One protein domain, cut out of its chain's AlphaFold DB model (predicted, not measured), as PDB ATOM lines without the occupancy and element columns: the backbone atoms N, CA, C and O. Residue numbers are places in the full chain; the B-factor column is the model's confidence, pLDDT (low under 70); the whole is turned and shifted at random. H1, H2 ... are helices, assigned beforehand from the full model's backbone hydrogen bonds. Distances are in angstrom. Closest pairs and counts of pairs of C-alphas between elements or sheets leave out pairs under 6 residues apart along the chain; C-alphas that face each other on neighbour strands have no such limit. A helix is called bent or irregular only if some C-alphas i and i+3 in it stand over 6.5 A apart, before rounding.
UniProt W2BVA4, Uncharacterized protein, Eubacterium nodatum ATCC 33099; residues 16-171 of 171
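This is residues 16 to 171 of the 171 residues of an uncharacterized protein of Eubacterium nodatum ATCC 33099 (UniProt W2BVA4). Six helices, H2 to H7, form a compact body of crossed helices with H6 in its core, where H3, H4, H5 and H7 pack on H6. H2 packs across H3, and beyond H2 the helix H1 sticks out as an arm, residues 16 to 27, which makes the length of the whole. The printed part has 156 residues with seven named helices, H1 to H7 in that order, and no named strand; the class is all helix. The whole is compact, with a radius of gyration of the C-alphas of 16.1 A, and elongated, spanning 57 by 36 by 28 A.

H1, residues 16 to 25, and H2, residues 29 to 38, meet only through their link. H2 touches H3, residues 45 to 61, about perpendicular at 86 degrees; the closest C-alphas are those of Phe 29 and Ile 48, 6.7 A apart. H3 touches H4, residues 68 to 82, with residues 55 to 59 alone, about perpendicular at 80 degrees, closest at the C-alphas of Phe 55 and Thr 71, 6.4 A. H4 and H5, residues 90 to 103, form a helical hairpin at a steep tilt of 43 degrees, opposite ways; the closest C-alphas are those of Leu 78 and Met 97, 5.7 A. H5 touches H6, residues 113 to 129, at a steep tilt of 46 degrees, opposite ways, closest at the C-alphas of Met 97 and Ala 120, 5.5 A. H6 also touches H4, closest at the C-alphas of Phe 75 and Val 123, 6.3 A. H3 and H6 touch at a shallow tilt of 24 degrees, opposite ways, closest at the C-alphas of Ile 58 and Phe 119, 6.0 A. H7, residues 149 to 162, touches H6 about perpendicular at 79 degrees, closest at the C-alphas of Ser 122 and Ile 152, 7.1 A. Among the pairs apart are H5 and H7. Every O i to N i+4 pair is within hydrogen-bond range in H2, H6 and H7; the counts are 5 of 6 in H1, 11 of 13 in H3, 10 of 11 in H4 and 8 of 10 in H5.

H1 begins at C-alpha 16, (154.524, 115.903, 113.810). H3 is 25.6 A long and only just irregular: C-alphas 46 and 49 are 6.9 A apart. H4 measures 20.4 A, H5 20.6 A, H6 22.6 A and H7 20.2 A; H7 ends at C-alpha 162, (197.983, 82.976, 114.224).

The C-alphas farthest apart, those of Arg 16 and Tyr 165, are 57.1 A apart. The printed part has no cut. The link from H6 to H7, residues 130 to 148, is long; its residues 131 to 136 stand free. Confidence is under 70 at residues 16 to 26 and 128 to 147; the mean pLDDT of the printed part is 79.4.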
ATOM      1  N   ARG A  16     154.449 116.907 112.739       48.19
ATOM      2  CA  ARG A  16     154.524 115.903 113.810       48.19
ATOM      3  C   ARG A  16     155.275 114.640 113.407       48.19
ATOM      4  O   ARG A  16     155.852 114.012 114.290       48.19
ATOM      5  N   GLU A  17     155.272 114.246 112.136       47.44
ATOM      6  CA  GLU A  17     156.093 113.145 111.621       47.44
ATOM      7  C   GLU A  17     157.554 113.562 111.444       47.44
ATOM      8  O   GLU A  17     158.441 112.793 111.815       47.44
ATOM      9  N   GLU A  18     157.820 114.790 110.985       46.56
ATOM     10  CA  GLU A  18     159.182 115.345 110.968       46.56
ATOM     11  C   GLU A  18     159.717 115.557 112.387       46.56
ATOM     12  O   GLU A  18     160.798 115.061 112.701       46.56
ATOM     13  N   LYS A  19     158.917 116.122 113.305       44.09
ATOM     14  CA  LYS A  19     159.294 116.189 114.729       44.09
ATOM     15  C   LYS A  19     159.442 114.816 115.368       44.09
ATOM     16  O   LYS A  19     160.291 114.667 116.235       44.09
ATOM     17  N   LYS A  20     158.666 113.794 114.978       45.12
ATOM     18  CA  LYS A  20     158.869 112.415 115.467       45.12
ATOM     19  C   LYS A  20     160.165 111.804 114.938       45.12
ATOM     20  O   LYS A  20     160.804 111.073 115.686       45.12
ATOM     21  N   LYS A  21     160.568 112.096 113.700       48.34
ATOM     22  CA  LYS A  21     161.867 111.656 113.163       48.34
ATOM     23  C   LYS A  21     163.037 112.401 113.820       48.34
ATOM     24  O   LYS A  21     164.027 111.757 114.150       48.34
ATOM     25  N   GLU A  22     162.897 113.696 114.117       38.34
ATOM     26  CA  GLU A  22     163.891 114.474 114.879       38.34
ATOM     27  C   GLU A  22     163.951 114.092 116.372       38.34
ATOM     28  O   GLU A  22     165.033 114.027 116.952       38.34
ATOM     29  N   LEU A  23     162.819 113.757 117.002       40.31
ATOM     30  CA  LEU A  23     162.765 113.340 118.412       40.31
ATOM     31  C   LEU A  23     163.384 111.957 118.658       40.31
ATOM     32  O   LEU A  23     163.872 111.707 119.757       40.31
ATOM     33  N   VAL A  24     163.398 111.062 117.664       42.88
ATOM     34  CA  VAL A  24     164.026 109.731 117.796       42.88
ATOM     35  C   VAL A  24     165.554 109.812 117.674       42.88
ATOM     36  O   VAL A  24     166.256 109.037 118.321       42.88
ATOM     37  N   ALA A  25     166.087 110.787 116.931       44.53
ATOM     38  CA  ALA A  25     167.531 111.030 116.846       44.53
ATOM     39  C   ALA A  25     168.128 111.577 118.164       44.53
ATOM     40  O   ALA A  25     169.287 111.311 118.470       44.53
ATOM     41  N   CYS A  26     167.309 112.244 118.986       49.69
ATOM     42  CA  CYS A  26     167.662 112.783 120.310       49.69
ATOM     43  C   CYS A  26     167.725 111.704 121.428       49.69
ATOM     44  O   CYS A  26     167.974 112.008 122.591       49.69
ATOM     45  N   GLY A  27     167.457 110.426 121.111       74.38
ATOM     46  CA  GLY A  27     167.199 109.386 122.121       74.38
ATOM     47  C   GLY A  27     168.365 108.466 122.491       74.38
ATOM     48  O   GLY A  27     168.354 107.903 123.573       74.38
ATOM     49  N   ARG A  28     169.370 108.268 121.629       81.19
ATOM     50  CA  ARG A  28     170.436 107.263 121.872       81.19
ATOM     51  C   ARG A  28     171.846 107.825 121.740       81.19
ATOM     52  O   ARG A  28     172.742 107.436 122.484       81.19
ATOM     53  N   PHE A  29     172.024 108.765 120.822       87.25
ATOM     54  CA  PHE A  29     173.287 109.463 120.615       87.25
ATOM     55  C   PHE A  29     173.671 110.301 121.840       87.25
ATOM     56  O   PHE A  29     174.767 110.157 122.382       87.25
ATOM     57  N   ASP A  30     172.732 111.106 122.341       88.75
ATOM     58  CA  ASP A  30     172.938 111.927 123.535       88.75
ATOM     59  C   ASP A  30     173.123 111.078 124.798       88.75
ATOM     60  O   ASP A  30     174.000 111.362 125.616       88.75
ATOM     61  N   GLU A  31     172.360 109.989 124.936       89.50
ATOM     62  CA  GLU A  31     172.532 109.042 126.041       89.50
ATOM     63  C   GLU A  31     173.925 108.394 126.021       89.50
ATOM     64  O   GLU A  31     174.582 108.307 127.064       89.50
ATOM     65  N   MET A  32     174.415 108.000 124.839       87.12
ATOM     66  CA  MET A  32     175.767 107.465 124.692       87.12
ATOM     67  C   MET A  32     176.818 108.509 125.065       87.12
ATOM     68  O   MET A  32     177.723 108.217 125.844       87.12
ATOM     69  N   LYS A  33     176.669 109.752 124.596       87.06
ATOM     70  CA  LYS A  33     177.572 110.860 124.938       87.06
ATOM     71  C   LYS A  33     177.661 111.081 126.449       87.06
ATOM     72  O   LYS A  33     178.745 111.341 126.972       87.06
ATOM     73  N   VAL A  34     176.540 110.968 127.164       91.81
ATOM     74  CA  VAL A  34     176.509 111.048 128.632       91.81
ATOM     75  C   VAL A  34     177.264 109.881 129.265       91.81
ATOM     76  O   VAL A  34     178.045 110.106 130.190       91.81
ATOM     77  N   LEU A  35     177.071 108.651 128.783       89.69
ATOM     78  CA  LEU A  35     177.769 107.495 129.343       89.69
ATOM     79  C   LEU A  35     179.269 107.502 129.070       89.69
ATOM     80  O   LEU A  35     180.034 107.269 130.002       89.69
ATOM     81  N   LEU A  36     179.692 107.784 127.837       85.25
ATOM     82  CA  LEU A  36     181.111 107.839 127.487       85.25
ATOM     83  C   LEU A  36     181.840 108.862 128.369       85.25
ATOM     84  O   LEU A  36     182.872 108.544 128.951       85.25
ATOM     85  N   LYS A  37     181.236 110.041 128.590       88.75
ATOM     86  CA  LYS A  37     181.749 111.042 129.543       88.75
ATOM     87  C   LYS A  37     181.763 110.539 130.983       88.75
ATOM     88  O   LYS A  37     182.740 110.754 131.691       88.75
ATOM     89  N   LYS A  38     180.682 109.895 131.435       92.38
ATOM     90  CA  LYS A  38     180.559 109.368 132.805       92.38
ATOM     91  C   LYS A  38     181.660 108.356 133.133       92.38
ATOM     92  O   LYS A  38     182.087 108.298 134.280       92.38
ATOM     93  N   TYR A  39     182.065 107.553 132.154       87.50
ATOM     94  CA  TYR A  39     183.092 106.523 132.305       87.50
ATOM     95  C   TYR A  39     184.469 106.956 131.783       87.50
ATOM     96  O   TYR A  39     185.340 106.107 131.631       87.50
ATOM     97  N   GLU A  40     184.657 108.256 131.531       86.00
ATOM     98  CA  GLU A  40     185.937 108.854 131.128       86.00
ATOM     99  C   GLU A  40     186.562 108.206 129.877       86.00
ATOM    100  O   GLU A  40     187.780 108.154 129.719       86.00
ATOM    101  N   LEU A  41     185.719 107.728 128.957       79.62
ATOM    102  CA  LEU A  41     186.157 107.289 127.638       79.62
ATOM    103  C   LEU A  41     186.355 108.520 126.752       79.62
ATOM    104  O   LEU A  41     185.468 109.368 126.654       79.62
ATOM    105  N   ASN A  42     187.517 108.617 126.108       77.81
ATOM    106  CA  ASN A  42     187.797 109.663 125.129       77.81
ATOM    107  C   ASN A  42     187.086 109.333 123.813       77.81
ATOM    108  O   ASN A  42     187.159 108.196 123.358       77.81
ATOM    109  N   PHE A  43     186.414 110.317 123.219       74.88
ATOM    110  CA  PHE A  43     185.726 110.170 121.935       74.88
ATOM    111  C   PHE A  43     185.605 111.518 121.219       74.88
ATOM    112  O   PHE A  43     185.514 112.572 121.861       74.88
ATOM    113  N   TYR A  44     185.525 111.466 119.895       76.56
ATOM    114  CA  TYR A  44     185.050 112.549 119.042       76.56
ATOM    115  C   TYR A  44     183.559 112.373 118.727       76.56
ATOM    116  O   TYR A  44     183.014 111.269 118.763       76.56
ATOM    117  N   ASP A  45     182.860 113.473 118.429       73.19
ATOM    118  CA  ASP A  45     181.410 113.424 118.180       73.19
ATOM    119  C   ASP A  45     181.056 112.511 116.991       73.19
ATOM    120  O   ASP A  45     180.016 111.859 116.998       73.19
ATOM    121  N   ASP A  46     181.932 112.398 115.997       74.75
ATOM    122  CA  ASP A  46     181.742 111.549 114.825       74.75
ATOM    123  C   ASP A  46     182.104 110.066 115.046       74.75
ATOM    124  O   ASP A  46     181.992 109.286 114.099       74.75
ATOM    125  N   GLU A  47     182.496 109.673 116.263       76.31
ATOM    126  CA  GLU A  47     182.765 108.283 116.685       76.31
ATOM    127  C   GLU A  47     181.648 107.705 117.567       76.31
ATOM    128  O   GLU A  47     181.592 106.503 117.827       76.31
ATOM    129  N   ILE A  48     180.724 108.543 118.050       81.38
ATOM    130  CA  ILE A  48     179.656 108.108 118.966       81.38
ATOM    131  C   ILE A  48     178.801 107.004 118.331       81.38
ATOM    132  O   ILE A  48     178.398 106.060 119.013       81.38
ATOM    133  N   GLN A  49     178.538 107.102 117.026       81.50
ATOM    134  CA  GLN A  49     177.787 106.089 116.289       81.50
ATOM    135  C   GLN A  49     178.524 104.740 116.253       81.50
ATOM    136  O   GLN A  49     177.887 103.698 116.427       81.50
ATOM    137  N   ASP A  50     179.851 104.766 116.133       78.75
ATOM    138  CA  ASP A  50     180.686 103.564 116.113       78.75
ATOM    139  C   ASP A  50     180.655 102.872 117.488       78.75
ATOM    140  O   ASP A  50     180.445 101.661 117.583       78.75
ATOM    141  N   TYR A  51     180.739 103.646 118.579       82.00
ATOM    142  CA  TYR A  51     180.562 103.130 119.944       82.00
ATOM    143  C   TYR A  51     179.187 102.489 120.152       82.00
ATOM    144  O   TYR A  51     179.079 101.401 120.719       82.00
ATOM    145  N   ILE A  52     178.127 103.146 119.680       86.19
ATOM    146  CA  ILE A  52     176.749 102.642 119.739       86.19
ATOM    147  C   ILE A  52     176.633 101.267 119.078       86.19
ATOM    148  O   ILE A  52     175.994 100.370 119.633       86.19
ATOM    149  N   GLN A  53     177.237 101.094 117.905       84.50
ATOM    150  CA  GLN A  53     177.183  99.838 117.163       84.50
ATOM    151  C   GLN A  53     178.062  98.763 117.802       84.50
ATOM    152  O   GLN A  53     177.606  97.630 117.969       84.50
ATOM    153  N   MET A  54     179.269  99.121 118.246       86.44
ATOM    154  CA  MET A  54     180.156  98.208 118.964       86.44
ATOM    155  C   MET A  54     179.485  97.652 120.221       86.44
ATOM    156  O   MET A  54     179.491  96.442 120.449       86.44
ATOM    157  N   PHE A  55     178.865  98.511 121.032       89.12
ATOM    158  CA  PHE A  55     178.182  98.068 122.244       89.12
ATOM    159  C   PHE A  55     176.936  97.228 121.947       89.12
ATOM    160  O   PHE A  55     176.663  96.288 122.696       89.12
ATOM    161  N   ASP A  56     176.228  97.478 120.840       89.00
ATOM    162  CA  ASP A  56     175.165  96.574 120.380       89.00
ATOM    163  C   ASP A  56     175.712  95.190 120.027       89.00
ATOM    164  O   ASP A  56     175.123  94.180 120.411       89.00
ATOM    165  N   VAL A  57     176.834  95.122 119.308       88.88
ATOM    166  CA  VAL A  57     177.469  93.852 118.941       88.88
ATOM    167  C   VAL A  57     177.940  93.098 120.178       88.88
ATOM    168  O   VAL A  57     177.631  91.913 120.308       88.88
ATOM    169  N   ILE A  58     178.608  93.767 121.122       90.88
ATOM    170  CA  ILE A  58     179.024  93.150 122.391       90.88
ATOM    171  C   ILE A  58     177.803  92.622 123.151       90.88
ATOM    172  O   ILE A  58     177.806  91.471 123.595       90.88
ATOM    173  N   GLY A  59     176.738  93.424 123.247       90.75
ATOM    174  CA  GLY A  59     175.485  93.023 123.880       90.75
ATOM    175  C   GLY A  59     174.897  91.758 123.252       90.75
ATOM    176  O   GLY A  59     174.549  90.821 123.973       90.75
ATOM    177  N   LYS A  60     174.850  91.675 121.917       90.94
ATOM    178  CA  LYS A  60     174.347  90.488 121.207       90.94
ATOM    179  C   LYS A  60     175.250  89.263 121.369       90.94
ATOM    180  O   LYS A  60     174.740  88.181 121.648       90.94
ATOM    181  N   LEU A  61     176.574  89.419 121.270       90.56
ATOM    182  CA  LEU A  61     177.543  88.334 121.505       90.56
ATOM    183  C   LEU A  61     177.436  87.762 122.925       90.56
ATOM    184  O   LEU A  61     177.708  86.582 123.145       90.56
ATOM    185  N   CYS A  62     176.995  88.591 123.870       90.19
ATOM    186  CA  CYS A  62     176.697  88.224 125.250       90.19
ATOM    187  C   CYS A  62     175.239  87.766 125.464       90.19
ATOM    188  O   CYS A  62     174.761  87.762 126.599       90.19
ATOM    189  N   ASN A  63     174.518  87.398 124.397       85.88
ATOM    190  CA  ASN A  63     173.114  86.964 124.407       85.88
ATOM    191  C   ASN A  63     172.144  87.959 125.076       85.88
ATOM    192  O   ASN A  63     171.136  87.550 125.644       85.88
ATOM    193  N   ALA A  64     172.451  89.258 125.034       81.00
ATOM    194  CA  ALA A  64     171.702  90.322 125.709       81.00
ATOM    195  C   ALA A  64     171.538  90.127 127.234       81.00
ATOM    196  O   ALA A  64     170.658  90.731 127.847       81.00
ATOM    197  N   ASN A  65     172.408  89.330 127.868       86.94
ATOM    198  CA  ASN A  65     172.404  89.118 129.323       86.94
ATOM    199  C   ASN A  65     172.904  90.336 130.114       86.94
ATOM    200  O   ASN A  65     172.797  90.373 131.339       86.94
ATOM    201  N   ILE A  66     173.474  91.316 129.421       89.69
ATOM    202  CA  ILE A  66     174.019  92.554 129.968       89.69
ATOM    203  C   ILE A  66     173.320  93.737 129.309       89.69
ATOM    204  O   ILE A  66     173.048  93.723 128.106       89.69
ATOM    205  N   THR A  67     173.018  94.768 130.094       90.00
ATOM    206  CA  THR A  67     172.448  95.999 129.536       90.00
ATOM    207  C   THR A  67     173.518  96.792 128.789       90.00
ATOM    208  O   THR A  67     174.721  96.595 128.977       90.00
ATOM    209  N   TRP A  68     173.105  97.734 127.948       86.00
ATOM    210  CA  TRP A  68     174.058  98.588 127.243       86.00
ATOM    211  C   TRP A  68     174.826  99.508 128.212       86.00
ATOM    212  O   TRP A  68     176.020  99.719 128.027       86.00
ATOM    213  N   GLN A  69     174.197  99.978 129.301       90.06
ATOM    214  CA  GLN A  69     174.900 100.750 130.335       90.06
ATOM    215  C   GLN A  69     175.949  99.905 131.066       90.06
ATOM    216  O   GLN A  69     177.043 100.390 131.357       90.06
ATOM    217  N   GLU A  70     175.627  98.641 131.352       94.06
ATOM    218  CA  GLU A  70     176.581  97.676 131.906       94.06
ATOM    219  C   GLU A  70     177.717  97.407 130.918       94.06
ATOM    220  O   GLU A  70     178.876  97.404 131.317       94.06
ATOM    221  N   THR A  71     177.399  97.283 129.630       92.69
ATOM    222  CA  THR A  71     178.383  97.095 128.558       92.69
ATOM    223  C   THR A  71     179.381  98.251 128.511       92.69
ATOM    224  O   THR A  71     180.583  98.008 128.536       92.69
ATOM    225  N   VAL A  72     178.913  99.505 128.527       91.00
ATOM    226  CA  VAL A  72     179.796 100.686 128.499       91.00
ATOM    227  C   VAL A  72     180.655 100.768 129.768       91.00
ATOM    228  O   VAL A  72     181.860 101.000 129.686       91.00
ATOM    229  N   SER A  73     180.057 100.513 130.941       94.12
ATOM    230  CA  SER A  73     180.768 100.474 132.232       94.12
ATOM    231  C   SER A  73     181.898  99.442 132.228       94.12
ATOM    232  O   SER A  73     183.028  99.733 132.615       94.12
ATOM    233  N   VAL A  74     181.596  98.222 131.780       95.56
ATOM    234  CA  VAL A  74     182.549  97.109 131.735       95.56
ATOM    235  C   VAL A  74     183.632  97.384 130.701       95.56
ATOM    236  O   VAL A  74     184.806  97.213 131.014       95.56
ATOM    237  N   PHE A  75     183.266  97.876 129.515       92.88
ATOM    238  CA  PHE A  75     184.226  98.256 128.482       92.88
ATOM    239  C   PHE A  75     185.260  99.243 129.024       92.88
ATOM    240  O   PHE A  75     186.451  99.005 128.866       92.88
ATOM    241  N   ALA A  76     184.830 100.298 129.723       90.88
ATOM    242  CA  ALA A  76     185.749 101.285 130.285       90.88
ATOM    243  C   ALA A  76     186.744 100.670 131.282       90.88
ATOM    244  O   ALA A  76     187.940 100.940 131.209       90.88
ATOM    245  N   LYS A  77     186.280  99.777 132.165       94.62
ATOM    246  CA  LYS A  77     187.160  99.080 133.122       94.62
ATOM    247  C   LYS A  77     188.163  98.164 132.420       94.62
ATOM    248  O   LYS A  77     189.335  98.141 132.780       94.62
ATOM    249  N   LEU A  78     187.718  97.430 131.403       94.31
ATOM    250  CA  LEU A  78     188.583  96.533 130.640       94.31
ATOM    251  C   LEU A  78     189.564  97.296 129.732       94.31
ATOM    252  O   LEU A  78     190.695  96.851 129.542       94.31
ATOM    253  N   ALA A  79     189.180  98.467 129.220       88.56
ATOM    254  CA  ALA A  79     190.063  99.338 128.449       88.56
ATOM    255  C   ALA A  79     191.263  99.813 129.285       88.56
ATOM    256  O   ALA A  79     192.383  99.851 128.776       88.56
ATOM    257  N   LEU A  80     191.070 100.074 130.587       89.94
ATOM    258  CA  LEU A  80     192.171 100.386 131.510       89.94
ATOM    259  C   LEU A  80     193.165  99.223 131.631       89.94
ATOM    260  O   LEU A  80     194.370  99.448 131.587       89.94
ATOM    261  N   ILE A  81     192.676  97.981 131.705       92.75
ATOM    262  CA  ILE A  81     193.528  96.778 131.692       92.75
ATOM    263  C   ILE A  81     194.307  96.690 130.376       92.75
ATOM    264  O   ILE A  81     195.484  96.334 130.367       92.75
ATOM    265  N   SER A  82     193.679  97.042 129.251       85.50
ATOM    266  CA  SER A  82     194.365  97.070 127.955       85.50
ATOM    267  C   SER A  82     195.510  98.089 127.910       85.50
ATOM    268  O   SER A  82     196.474  97.874 127.169       85.50
ATOM    269  N   GLY A  83     195.408  99.178 128.673       84.75
ATOM    270  CA  GLY A  83     196.434 100.209 128.809       84.75
ATOM    271  C   GLY A  83     197.512  99.914 129.858       84.75
ATOM    272  O   GLY A  83     198.455 100.689 129.964       84.75
ATOM    273  N   ASP A  84     197.406  98.822 130.625       89.25
ATOM    274  CA  ASP A  84     198.383  98.490 131.667       89.25
ATOM    275  C   ASP A  84     199.730  98.072 131.053       89.25
ATOM    276  O   ASP A  84     199.857  97.020 130.416       89.25
ATOM    277  N   GLU A  85     200.758  98.895 131.279       87.81
ATOM    278  CA  GLU A  85     202.129  98.679 130.806       87.81
ATOM    279  C   GLU A  85     202.783  97.423 131.408       87.81
ATOM    280  O   GLU A  85     203.713  96.864 130.823       87.81
ATOM    281  N   ASN A  86     202.283  96.919 132.544       92.00
ATOM    282  CA  ASN A  86     202.776  95.679 133.146       92.00
ATOM    283  C   ASN A  86     202.335  94.431 132.361       92.00
ATOM    284  O   ASN A  86     202.952  93.366 132.470       92.00
ATOM    285  N   LEU A  87     201.276  94.538 131.551       89.81
ATOM    286  CA  LEU A  87     200.751  93.447 130.734       89.81
ATOM    287  C   LEU A  87     201.353  93.502 129.325       89.81
ATOM    288  O   LEU A  87     200.760  94.009 128.378       89.81
ATOM    289  N   ILE A  88     202.541  92.914 129.180       85.31
ATOM    290  CA  ILE A  88     203.373  93.034 127.968       85.31
ATOM    291  C   ILE A  88     202.759  92.351 126.731       85.31
ATOM    292  O   ILE A  88     202.959  92.806 125.609       85.31
ATOM    293  N   SER A  89     202.028  91.243 126.898       87.75
ATOM    294  CA  SER A  89     201.507  90.462 125.761       87.75
ATOM    295  C   SER A  89     199.997  90.598 125.586       87.75
ATOM    296  O   SER A  89     199.255  90.700 126.564       87.75
ATOM    297  N   GLY A  90     199.529  90.482 124.337       85.88
ATOM    298  CA  GLY A  90     198.098  90.431 124.022       85.88
ATOM    299  C   GLY A  90     197.365  89.332 124.790       85.88
ATOM    300  O   GLY A  90     196.304  89.573 125.356       85.88
ATOM    301  N   ARG A  91     197.986  88.153 124.934       89.56
ATOM    302  CA  ARG A  91     197.467  87.056 125.762       89.56
ATOM    303  C   ARG A  91     197.322  87.442 127.237       89.56
ATOM    304  O   ARG A  91     196.334  87.063 127.856       89.56
ATOM    305  N   ALA A  92     198.291  88.159 127.812       91.56
ATOM    306  CA  ALA A  92     198.220  88.601 129.207       91.56
ATOM    307  C   ALA A  92     197.076  89.603 129.418       91.56
ATOM    308  O   ALA A  92     196.289  89.424 130.345       91.56
ATOM    309  N   LYS A  93     196.930  90.581 128.513       91.94
ATOM    310  CA  LYS A  93     195.815  91.542 128.517       91.94
ATOM    311  C   LYS A  93     194.462  90.839 128.379       91.94
ATOM    312  O   LYS A  93     193.579  91.034 129.204       91.94
ATOM    313  N   MET A  94     194.330  89.952 127.392       91.94
ATOM    314  CA  MET A  94     193.125  89.147 127.159       91.94
ATOM    315  C   MET A  94     192.740  88.292 128.366       91.94
ATOM    316  O   MET A  94     191.569  88.245 128.742       91.94
ATOM    317  N   LYS A  95     193.719  87.620 128.981       94.81
ATOM    318  CA  LYS A  95     193.492  86.804 130.172       94.81
ATOM    319  C   LYS A  95     193.017  87.664 131.345       94.81
ATOM    320  O   LYS A  95     192.025  87.311 131.971       94.81
ATOM    321  N   ALA A  96     193.687  88.786 131.607       95.56
ATOM    322  CA  ALA A  96     193.312  89.695 132.686       95.56
ATOM    323  C   ALA A  96     191.891  90.246 132.489       95.56
ATOM    324  O   ALA A  96     191.091  90.206 133.418       95.56
ATOM    325  N   MET A  97     191.534  90.664 131.269       95.62
ATOM    326  CA  MET A  97     190.168  91.105 130.967       95.62
ATOM    327  C   MET A  97     189.134  89.992 131.177       95.62
ATOM    328  O   MET A  97     188.057  90.239 131.711       95.62
ATOM    329  N   TYR A  98     189.451  88.761 130.768       95.81
ATOM    330  CA  TYR A  98     188.568  87.611 130.955       95.81
ATOM    331  C   TYR A  98     188.337  87.289 132.439       95.81
ATOM    332  O   TYR A  98     187.207  87.007 132.831       95.81
ATOM    333  N   GLU A  99     189.389  87.336 133.258       95.12
ATOM    334  CA  GLU A  99     189.309  87.111 134.707       95.12
ATOM    335  C   GLU A  99     188.557  88.250 135.418       95.12
ATOM    336  O   GLU A  99     187.748  87.991 136.308       95.12
ATOM    337  N   GLU A 100     188.740  89.500 134.981       96.44
ATOM    338  CA  GLU A 100     188.022  90.662 135.517       96.44
ATOM    339  C   GLU A 100     186.496  90.525 135.328       96.44
ATOM    340  O   GLU A 100     185.708  90.818 136.229       96.44
ATOM    341  N   LEU A 101     186.050  89.982 134.190       95.81
ATOM    342  CA  LEU A 101     184.625  89.754 133.909       95.81
ATOM    343  C   LEU A 101     183.940  88.794 134.899       95.81
ATOM    344  O   LEU A 101     182.716  88.861 135.043       95.81
ATOM    345  N   ASP A 102     184.687  87.931 135.595       92.56
ATOM    346  CA  ASP A 102     184.137  87.036 136.624       92.56
ATOM    347  C   ASP A 102     183.894  87.730 137.970       92.56
ATOM    348  O   ASP A 102     183.098  87.251 138.786       92.56
ATOM    349  N   ILE A 103     184.556  88.862 138.214       93.19
ATOM    350  CA  ILE A 103     184.472  89.580 139.489       93.19
ATOM    351  C   ILE A 103     183.633  90.856 139.404       93.19
ATOM    352  O   ILE A 103     183.046  91.262 140.411       93.19
ATOM    353  N   LEU A 104     183.512  91.461 138.219       94.25
ATOM    354  CA  LEU A 104     182.697  92.655 138.013       94.25
ATOM    355  C   LEU A 104     181.217  92.381 138.286       94.25
ATOM    356  O   LEU A 104     180.609  91.480 137.713       94.25
ATOM    357  N   LYS A 105     180.597  93.217 139.125       93.38
ATOM    358  CA  LYS A 105     179.174  93.102 139.488       93.38
ATOM    359  C   LYS A 105     178.254  93.134 138.263       93.38
ATOM    360  O   LYS A 105     177.194  92.516 138.275       93.38
ATOM    361  N   GLU A 106     178.638  93.878 137.230       92.50
ATOM    362  CA  GLU A 106     177.869  94.024 135.997       92.50
ATOM    363  C   GLU A 106     177.752  92.720 135.198       92.50
ATOM    364  O   GLU A 106     176.730  92.522 134.544       92.50
ATOM    365  N   THR A 107     178.749  91.832 135.271       93.38
ATOM    366  CA  THR A 107     178.886  90.644 134.402       93.38
ATOM    367  C   THR A 107     178.918  89.324 135.157       93.38
ATOM    368  O   THR A 107     178.620  88.278 134.571       93.38
ATOM    369  N   LYS A 108     179.237  89.363 136.454       90.81
ATOM    370  CA  LYS A 108     179.286  88.199 137.334       90.81
ATOM    371  C   LYS A 108     177.979  87.414 137.252       90.81
ATOM    372  O   LYS A 108     176.902  87.980 137.410       90.81
ATOM    373  N   GLU A 109     178.098  86.112 136.992       89.12
ATOM    374  CA  GLU A 109     176.984  85.156 136.845       89.12
ATOM    375  C   GLU A 109     176.014  85.441 135.677       89.12
ATOM    376  O   GLU A 109     175.088  84.664 135.456       89.12
ATOM    377  N   LYS A 110     176.238  86.498 134.885       93.00
ATOM    378  CA  LYS A 110     175.429  86.828 133.698       93.00
ATOM    379  C   LYS A 110     176.066  86.375 132.393       93.00
ATOM    380  O   LYS A 110     175.358  86.070 131.431       93.00
ATOM    381  N   LEU A 111     177.397  86.359 132.338       93.50
ATOM    382  CA  LEU A 111     178.140  85.920 131.163       93.50
ATOM    383  C   LEU A 111     178.592  84.474 131.332       93.50
ATOM    384  O   LEU A 111     179.239  84.111 132.315       93.50
ATOM    385  N   ASP A 112     178.282  83.651 130.337       92.06
ATOM    386  CA  ASP A 112     178.878  82.332 130.216       92.06
ATOM    387  C   ASP A 112     180.330  82.444 129.724       92.06
ATOM    388  O   ASP A 112     180.828  83.506 129.337       92.06
ATOM    389  N   ARG A 113     181.033  81.310 129.715       91.12
ATOM    390  CA  ARG A 113     182.412  81.200 129.219       91.12
ATOM    391  C   ARG A 113     182.593  81.859 127.844       91.12
ATOM    392  O   ARG A 113     183.586  82.549 127.619       91.12
ATOM    393  N   LYS A 114     181.642  81.647 126.929       91.19
ATOM    394  CA  LYS A 114     181.701  82.161 125.556       91.19
ATOM    395  C   LYS A 114     181.466  83.673 125.507       91.19
ATOM    396  O   LYS A 114     182.235  84.373 124.855       91.19
ATOM    397  N   GLY A 115     180.458  84.172 126.220       92.62
ATOM    398  CA  GLY A 115     180.158  85.596 126.333       92.62
ATOM    399  C   GLY A 115     181.326  86.380 126.924       92.62
ATOM    400  O   GLY A 115     181.711  87.403 126.369       92.62
ATOM    401  N   LYS A 116     181.976  85.851 127.971       94.00
ATOM    402  CA  LYS A 116     183.190  86.467 128.534       94.00
ATOM    403  C   LYS A 116     184.314  86.577 127.510       94.00
ATOM    404  O   LYS A 116     184.956  87.617 127.399       94.00
ATOM    405  N   LEU A 117     184.541  85.506 126.753       93.12
ATOM    406  CA  LEU A 117     185.598  85.463 125.751       93.12
ATOM    407  C   LEU A 117     185.350  86.473 124.622       93.12
ATOM    408  O   LEU A 117     186.267  87.203 124.255       93.12
ATOM    409  N   PHE A 118     184.110  86.573 124.132       92.75
ATOM    410  CA  PHE A 118     183.744  87.578 123.134       92.75
ATOM    411  C   PHE A 118     183.831  89.005 123.660       92.75
ATOM    412  O   PHE A 118     184.309  89.876 122.934       92.75
ATOM    413  N   PHE A 119     183.404  89.257 124.898       94.62
ATOM    414  CA  PHE A 119     183.502  90.588 125.489       94.62
ATOM    415  C   PHE A 119     184.972  91.006 125.588       94.62
ATOM    416  O   PHE A 119     185.357  92.027 125.019       94.62
ATOM    417  N   ALA A 120     185.806  90.193 126.245       93.94
ATOM    418  CA  ALA A 120     187.229  90.482 126.408       93.94
ATOM    419  C   ALA A 120     187.925  90.697 125.054       93.94
ATOM    420  O   ALA A 120     188.681  91.653 124.900       93.94
ATOM    421  N   PHE A 121     187.618  89.864 124.052       91.12
ATOM    422  CA  PHE A 121     188.185  90.014 122.712       91.12
ATOM    423  C   PHE A 121     187.735  91.303 122.021       91.12
ATOM    424  O   PHE A 121     188.559  91.976 121.411       91.12
ATOM    425  N   SER A 122     186.462  91.681 122.154       89.25
ATOM    426  CA  SER A 122     185.941  92.919 121.562       89.25
ATOM    427  C   SER A 122     186.640  94.152 122.140       89.25
ATOM    428  O   SER A 122     187.032  95.038 121.387       89.25
ATOM    429  N   VAL A 123     186.872  94.186 123.459       89.56
ATOM    430  CA  VAL A 123     187.624  95.277 124.105       89.56
ATOM    431  C   VAL A 123     189.080  95.284 123.651       89.56
ATOM    432  O   VAL A 123     189.601  96.322 123.253       89.56
ATOM    433  N   TYR A 124     189.744  94.127 123.677       86.81
ATOM    434  CA  TYR A 124     191.133  94.019 123.244       86.81
ATOM    435  C   TYR A 124     191.318  94.468 121.792       86.81
ATOM    436  O   TYR A 124     192.264  95.196 121.489       86.81
ATOM    437  N   ALA A 125     190.396  94.083 120.909       81.38
ATOM    438  CA  ALA A 125     190.408  94.512 119.524       81.38
ATOM    439  C   ALA A 125     190.254  96.029 119.403       81.38
ATOM    440  O   ALA A 125     191.066  96.663 118.731       81.38
ATOM    441  N   ALA A 126     189.290  96.615 120.118       78.62
ATOM    442  CA  ALA A 126     189.045  98.052 120.093       78.62
ATOM    443  C   ALA A 126     190.249  98.864 120.603       78.62
ATOM    444  O   ALA A 126     190.565  99.910 120.048       78.62
ATOM    445  N   CYS A 127     190.947  98.378 121.634       77.44
ATOM    446  CA  CYS A 127     192.029  99.125 122.279       77.44
ATOM    447  C   CYS A 127     193.427  98.858 121.704       77.44
ATOM    448  O   CYS A 127     194.254  99.761 121.688       77.44
ATOM    449  N   SER A 128     193.740  97.624 121.300       66.56
ATOM    450  CA  SER A 128     195.120  97.219 120.966       66.56
ATOM    451  C   SER A 128     195.344  96.979 119.478       66.56
ATOM    452  O   SER A 128     196.441  97.206 118.981       66.56
ATOM    453  N   ILE A 129     194.332  96.503 118.755       55.66
ATOM    454  CA  ILE A 129     194.475  96.192 117.324       55.66
ATOM    455  C   ILE A 129     194.338  97.476 116.486       55.66
ATOM    456  O   ILE A 129     194.945  97.597 115.425       55.66
ATOM    457  N   ILE A 130     193.590  98.453 117.004       51.84
ATOM    458  CA  ILE A 130     193.072  99.615 116.264       51.84
ATOM    459  C   ILE A 130     193.751 100.933 116.689       51.84
ATOM    460  O   ILE A 130     193.563 101.963 116.061       51.84
ATOM    461  N   SER A 131     194.611 100.912 117.715       46.16
ATOM    462  CA  SER A 131     195.271 102.123 118.236       46.16
ATOM    463  C   SER A 131     196.693 102.365 117.712       46.16
ATOM    464  O   SER A 131     197.236 103.440 117.964       46.16
ATOM    465  N   GLU A 132     197.353 101.412 117.046       37.97
ATOM    466  CA  GLU A 132     198.810 101.532 116.871       37.97
ATOM    467  C   GLU A 132     199.302 102.170 115.562       37.97
ATOM    468  O   GLU A 132     200.497 102.471 115.514       37.97
ATOM    469  N   LYS A 133     198.490 102.415 114.508       39.69
ATOM    470  CA  LYS A 133     199.094 102.816 113.210       39.69
ATOM    471  C   LYS A 133     198.430 103.804 112.242       39.69
ATOM    472  O   LYS A 133     199.093 104.070 111.242       39.69
ATOM    473  N   ASP A 134     197.258 104.401 112.453       40.62
ATOM    474  CA  ASP A 134     196.813 105.410 111.470       40.62
ATOM    475  C   ASP A 134     195.859 106.466 112.040       40.62
ATOM    476  O   ASP A 134     194.921 106.147 112.759       40.62
ATOM    477  N   ASP A 135     196.064 107.728 111.649       40.31
ATOM    478  CA  ASP A 135     195.180 108.883 111.903       40.31
ATOM    479  C   ASP A 135     193.853 108.775 111.105       40.31
ATOM    480  O   ASP A 135     193.332 109.753 110.559       40.31
ATOM    481  N   ARG A 136     193.315 107.562 110.934       45.12
ATOM    482  CA  ARG A 136     192.138 107.279 110.111       45.12
ATOM    483  C   ARG A 136     191.247 106.274 110.813       45.12
ATOM    484  O   ARG A 136     191.701 105.206 111.200       45.12
ATOM    485  N   LYS A 137     189.954 106.596 110.874       47.75
ATOM    486  CA  LYS A 137     188.885 105.653 111.216       47.75
ATOM    487  C   LYS A 137     189.127 104.316 110.512       47.75
ATOM    488  O   LYS A 137     189.255 104.277 109.284       47.75
ATOM    489  N   HIS A 138     189.227 103.246 111.290       50.50
ATOM    490  CA  HIS A 138     189.555 101.925 110.783       50.50
ATOM    491  C   HIS A 138     188.285 101.266 110.219       50.50
ATOM    492  O   HIS A 138     187.340 100.943 110.938       50.50
ATOM    493  N   PHE A 139     188.241 101.159 108.889       45.16
ATOM    494  CA  PHE A 139     187.183 100.496 108.128       45.16
ATOM    495  C   PHE A 139     187.740  99.202 107.525       45.16
ATOM    496  O   PHE A 139     188.708  99.241 106.760       45.16
ATOM    497  N   PHE A 140     187.068  98.075 107.755       38.75
ATOM    498  CA  PHE A 140     187.340  96.807 107.075       38.75
ATOM    499  C   PHE A 140     186.295  96.595 105.970       38.75
ATOM    500  O   PHE A 140     185.111  96.437 106.243       38.75
ATOM    501  N   ILE A 141     186.723  96.617 104.699       34.50
ATOM    502  CA  ILE A 141     185.856  96.418 103.511       34.50
ATOM    503  C   ILE A 141     184.616  97.343 103.526       34.50
ATOM    504  O   ILE A 141     183.484  96.921 103.306       34.50
ATOM    505  N   GLY A 142     184.818  98.633 103.809       34.78
ATOM    506  CA  GLY A 142     183.735  99.624 103.795       34.78
ATOM    507  C   GLY A 142     182.725  99.509 104.944       34.78
ATOM    508  O   GLY A 142     181.708 100.196 104.894       34.78
ATOM    509  N   LEU A 143     183.002  98.688 105.963       41.84
ATOM    510  CA  LEU A 143     182.226  98.578 107.200       41.84
ATOM    511  C   LEU A 143     183.091  99.013 108.401       41.84
ATOM    512  O   LEU A 143     184.263  98.623 108.467       41.84
ATOM    513  N   PRO A 144     182.562  99.806 109.346       56.06
ATOM    514  CA  PRO A 144     183.221 100.055 110.625       56.06
ATOM    515  C   PRO A 144     183.445  98.742 111.390       56.06
ATOM    516  O   PRO A 144     182.571  97.876 111.461       56.06
ATOM    517  N   GLU A 145     184.643  98.582 111.952       57.88
ATOM    518  CA  GLU A 145     185.214  97.306 112.419       57.88
ATOM    519  C   GLU A 145     184.489  96.630 113.605       57.88
ATOM    520  O   GLU A 145     184.876  95.545 114.031       57.88
ATOM    521  N   PHE A 146     183.383  97.194 114.096       64.56
ATOM    522  CA  PHE A 146     182.583  96.630 115.191       64.56
ATOM    523  C   PHE A 146     181.072  96.611 114.941       64.56
ATOM    524  O   PHE A 146     180.295  96.523 115.888       64.56
ATOM    525  N   GLU A 147     180.621  96.648 113.688       69.12
ATOM    526  CA  GLU A 147     179.180  96.613 113.383       69.12
ATOM    527  C   GLU A 147     178.583  95.201 113.251       69.12
ATOM    528  O   GLU A 147     177.360  95.042 113.229       69.12
ATOM    529  N   SER A 148     179.416  94.153 113.178       79.38
ATOM    530  CA  SER A 148     178.963  92.778 112.923       79.38
ATOM    531  C   SER A 148     179.528  91.756 113.906       79.38
ATOM    532  O   SER A 148     180.738  91.622 114.075       79.38
ATOM    533  N   GLU A 149     178.645  90.938 114.483       85.19
ATOM    534  CA  GLU A 149     179.038  89.782 115.295       85.19
ATOM    535  C   GLU A 149     179.847  88.748 114.508       85.19
ATOM    536  O   GLU A 149     180.718  88.086 115.070       85.19
ATOM    537  N   GLU A 150     179.521  88.555 113.229       83.69
ATOM    538  CA  GLU A 150     180.212  87.593 112.368       83.69
ATOM    539  C   GLU A 150     181.646  88.036 112.113       83.69
ATOM    540  O   GLU A 150     182.554  87.210 112.148       83.69
ATOM    541  N   TYR A 151     181.860  89.343 111.950       80.88
ATOM    542  CA  TYR A 151     183.198  89.901 111.812       80.88
ATOM    543  C   TYR A 151     184.039  89.667 113.071       80.88
ATOM    544  O   TYR A 151     185.170  89.197 112.970       80.88
ATOM    545  N   ILE A 152     183.474  89.898 114.262       83.94
ATOM    546  CA  ILE A 152     184.177  89.635 115.526       83.94
ATOM    547  C   ILE A 152     184.517  88.152 115.682       83.94
ATOM    548  O   ILE A 152     185.642  87.817 116.054       83.94
ATOM    549  N   LYS A 153     183.582  87.251 115.352       87.62
ATOM    550  CA  LYS A 153     183.820  85.798 115.366       87.62
ATOM    551  C   LYS A 153     184.951  85.415 114.406       87.62
ATOM    552  O   LYS A 153     185.889  84.744 114.825       87.62
ATOM    553  N   TYR A 154     184.901  85.906 113.168       84.44
ATOM    554  CA  TYR A 154     185.934  85.679 112.158       84.44
ATOM    555  C   TYR A 154     187.309  86.184 112.612       84.44
ATOM    556  O   TYR A 154     188.297  85.458 112.530       84.44
ATOM    557  N   LYS A 155     187.386  87.406 113.152       82.44
ATOM    558  CA  LYS A 155     188.648  87.958 113.658       82.44
ATOM    559  C   LYS A 155     189.201  87.150 114.816       82.44
ATOM    560  O   LYS A 155     190.399  86.894 114.861       82.44
ATOM    561  N   MET A 156     188.349  86.692 115.719       86.50
ATOM    562  CA  MET A 156     188.793  85.839 116.812       86.50
ATOM    563  C   MET A 156     189.369  84.504 116.302       86.50
ATOM    564  O   MET A 156     190.383  84.042 116.823       86.50
ATOM    565  N   GLU A 157     188.776  83.910 115.261       85.56
ATOM    566  CA  GLU A 157     189.307  82.713 114.589       85.56
ATOM    567  C   GLU A 157     190.643  82.981 113.877       85.56
ATOM    568  O   GLU A 157     191.558  82.163 113.964       85.56
ATOM    569  N   GLU A 158     190.793  84.133 113.220       82.81
ATOM    570  CA  GLU A 158     192.049  84.554 112.589       82.81
ATOM    571  C   GLU A 158     193.179  84.652 113.627       82.81
ATOM    572  O   GLU A 158     194.252  84.076 113.445       82.81
ATOM    573  N   TYR A 159     192.916  85.300 114.765       78.81
ATOM    574  CA  TYR A 159     193.872  85.391 115.872       78.81
ATOM    575  C   TYR A 159     194.191  84.028 116.484       78.81
ATOM    576  O   TYR A 159     195.347  83.757 116.800       78.81
ATOM    577  N   TRP A 160     193.195  83.147 116.600       81.31
ATOM    578  CA  TRP A 160     193.417  81.772 117.039       81.31
ATOM    579  C   TRP A 160     194.358  81.019 116.092       81.31
ATOM    580  O   TRP A 160     195.227  80.273 116.538       81.31
ATOM    581  N   ALA A 161     194.188  81.188 114.781       81.06
ATOM    582  CA  ALA A 161     195.029  80.532 113.786       81.06
ATOM    583  C   ALA A 161     196.478  81.053 113.813       81.06
ATOM    584  O   ALA A 161     197.407  80.277 113.587       81.06
ATOM    585  N   LEU A 162     196.666  82.343 114.105       82.38
ATOM    586  CA  LEU A 162     197.983  82.976 114.224       82.38
ATOM    587  C   LEU A 162     198.700  82.610 115.533       82.38
ATOM    588  O   LEU A 162     199.899  82.335 115.514       82.38
ATOM    589  N   ASP A 163     197.975  82.580 116.652       78.81
ATOM    590  CA  ASP A 163     198.468  82.138 117.958       78.81
ATOM    591  C   ASP A 163     197.446  81.209 118.642       78.81
ATOM    592  O   ASP A 163     196.556  81.666 119.373       78.81
ATOM    593  N   PRO A 164     197.608  79.880 118.491       79.69
ATOM    594  CA  PRO A 164     196.729  78.897 119.122       79.69
ATOM    595  C   PRO A 164     196.714  78.965 120.654       79.69
ATOM    596  O   PRO A 164     195.805  78.428 121.290       79.69
ATOM    597  N   TYR A 165     197.710  79.606 121.278       82.44
ATOM    598  CA  TYR A 165     197.789  79.739 122.729       82.44
ATOM    599  C   TYR A 165     197.047  80.961 123.266       82.44
ATOM    600  O   TYR A 165     196.814  81.020 124.484       82.44
ATOM    601  N   MET A 166     196.645  81.894 122.397       80.69
ATOM    602  CA  MET A 166     196.075  83.190 122.768       80.69
ATOM    603  C   MET A 166     194.872  83.054 123.696       80.69
ATOM    604  O   MET A 166     194.759  83.824 124.639       80.69
ATOM    605  N   PHE A 167     194.026  82.045 123.494       85.50
ATOM    606  CA  PHE A 167     192.775  81.883 124.240       85.50
ATOM    607  C   PHE A 167     192.744  80.639 125.141       85.50
ATOM    608  O   PHE A 167     191.718  80.337 125.742       85.50
ATOM    609  N   THR A 168     193.861  79.914 125.273       86.12
ATOM    610  CA  THR A 168     193.950  78.663 126.064       86.12
ATOM    611  C   THR A 168     193.526  78.811 127.521       86.12
ATOM    612  O   THR A 168     193.011  77.864 128.098       86.12
ATOM    613  N   PHE A 169     193.695  79.996 128.113       85.81
ATOM    614  CA  PHE A 169     193.264  80.286 129.484       85.81
ATOM    615  C   PHE A 169     191.749  80.168 129.674       85.81
ATOM    616  O   PHE A 169     191.279  80.066 130.802       85.81
ATOM    617  N   ALA A 170     190.989  80.234 128.582       81.56
ATOM    618  CA  ALA A 170     189.553  80.139 128.627       81.56
ATOM    619  C   ALA A 170     189.073  78.687 128.575       81.56
ATOM    620  O   ALA A 170     187.874  78.524 128.702       81.56
ATOM    621  N   PHE A 171     189.905  77.658 128.328       77.56
ATOM    622  CA  PHE A 171     189.497  76.243 128.138       77.56
ATOM    623  C   PHE A 171     189.591  75.392 129.396       77.56
ATOM    624  O   PHE A 171     190.521  75.617 130.197       77.56
TER     625      PHE A 171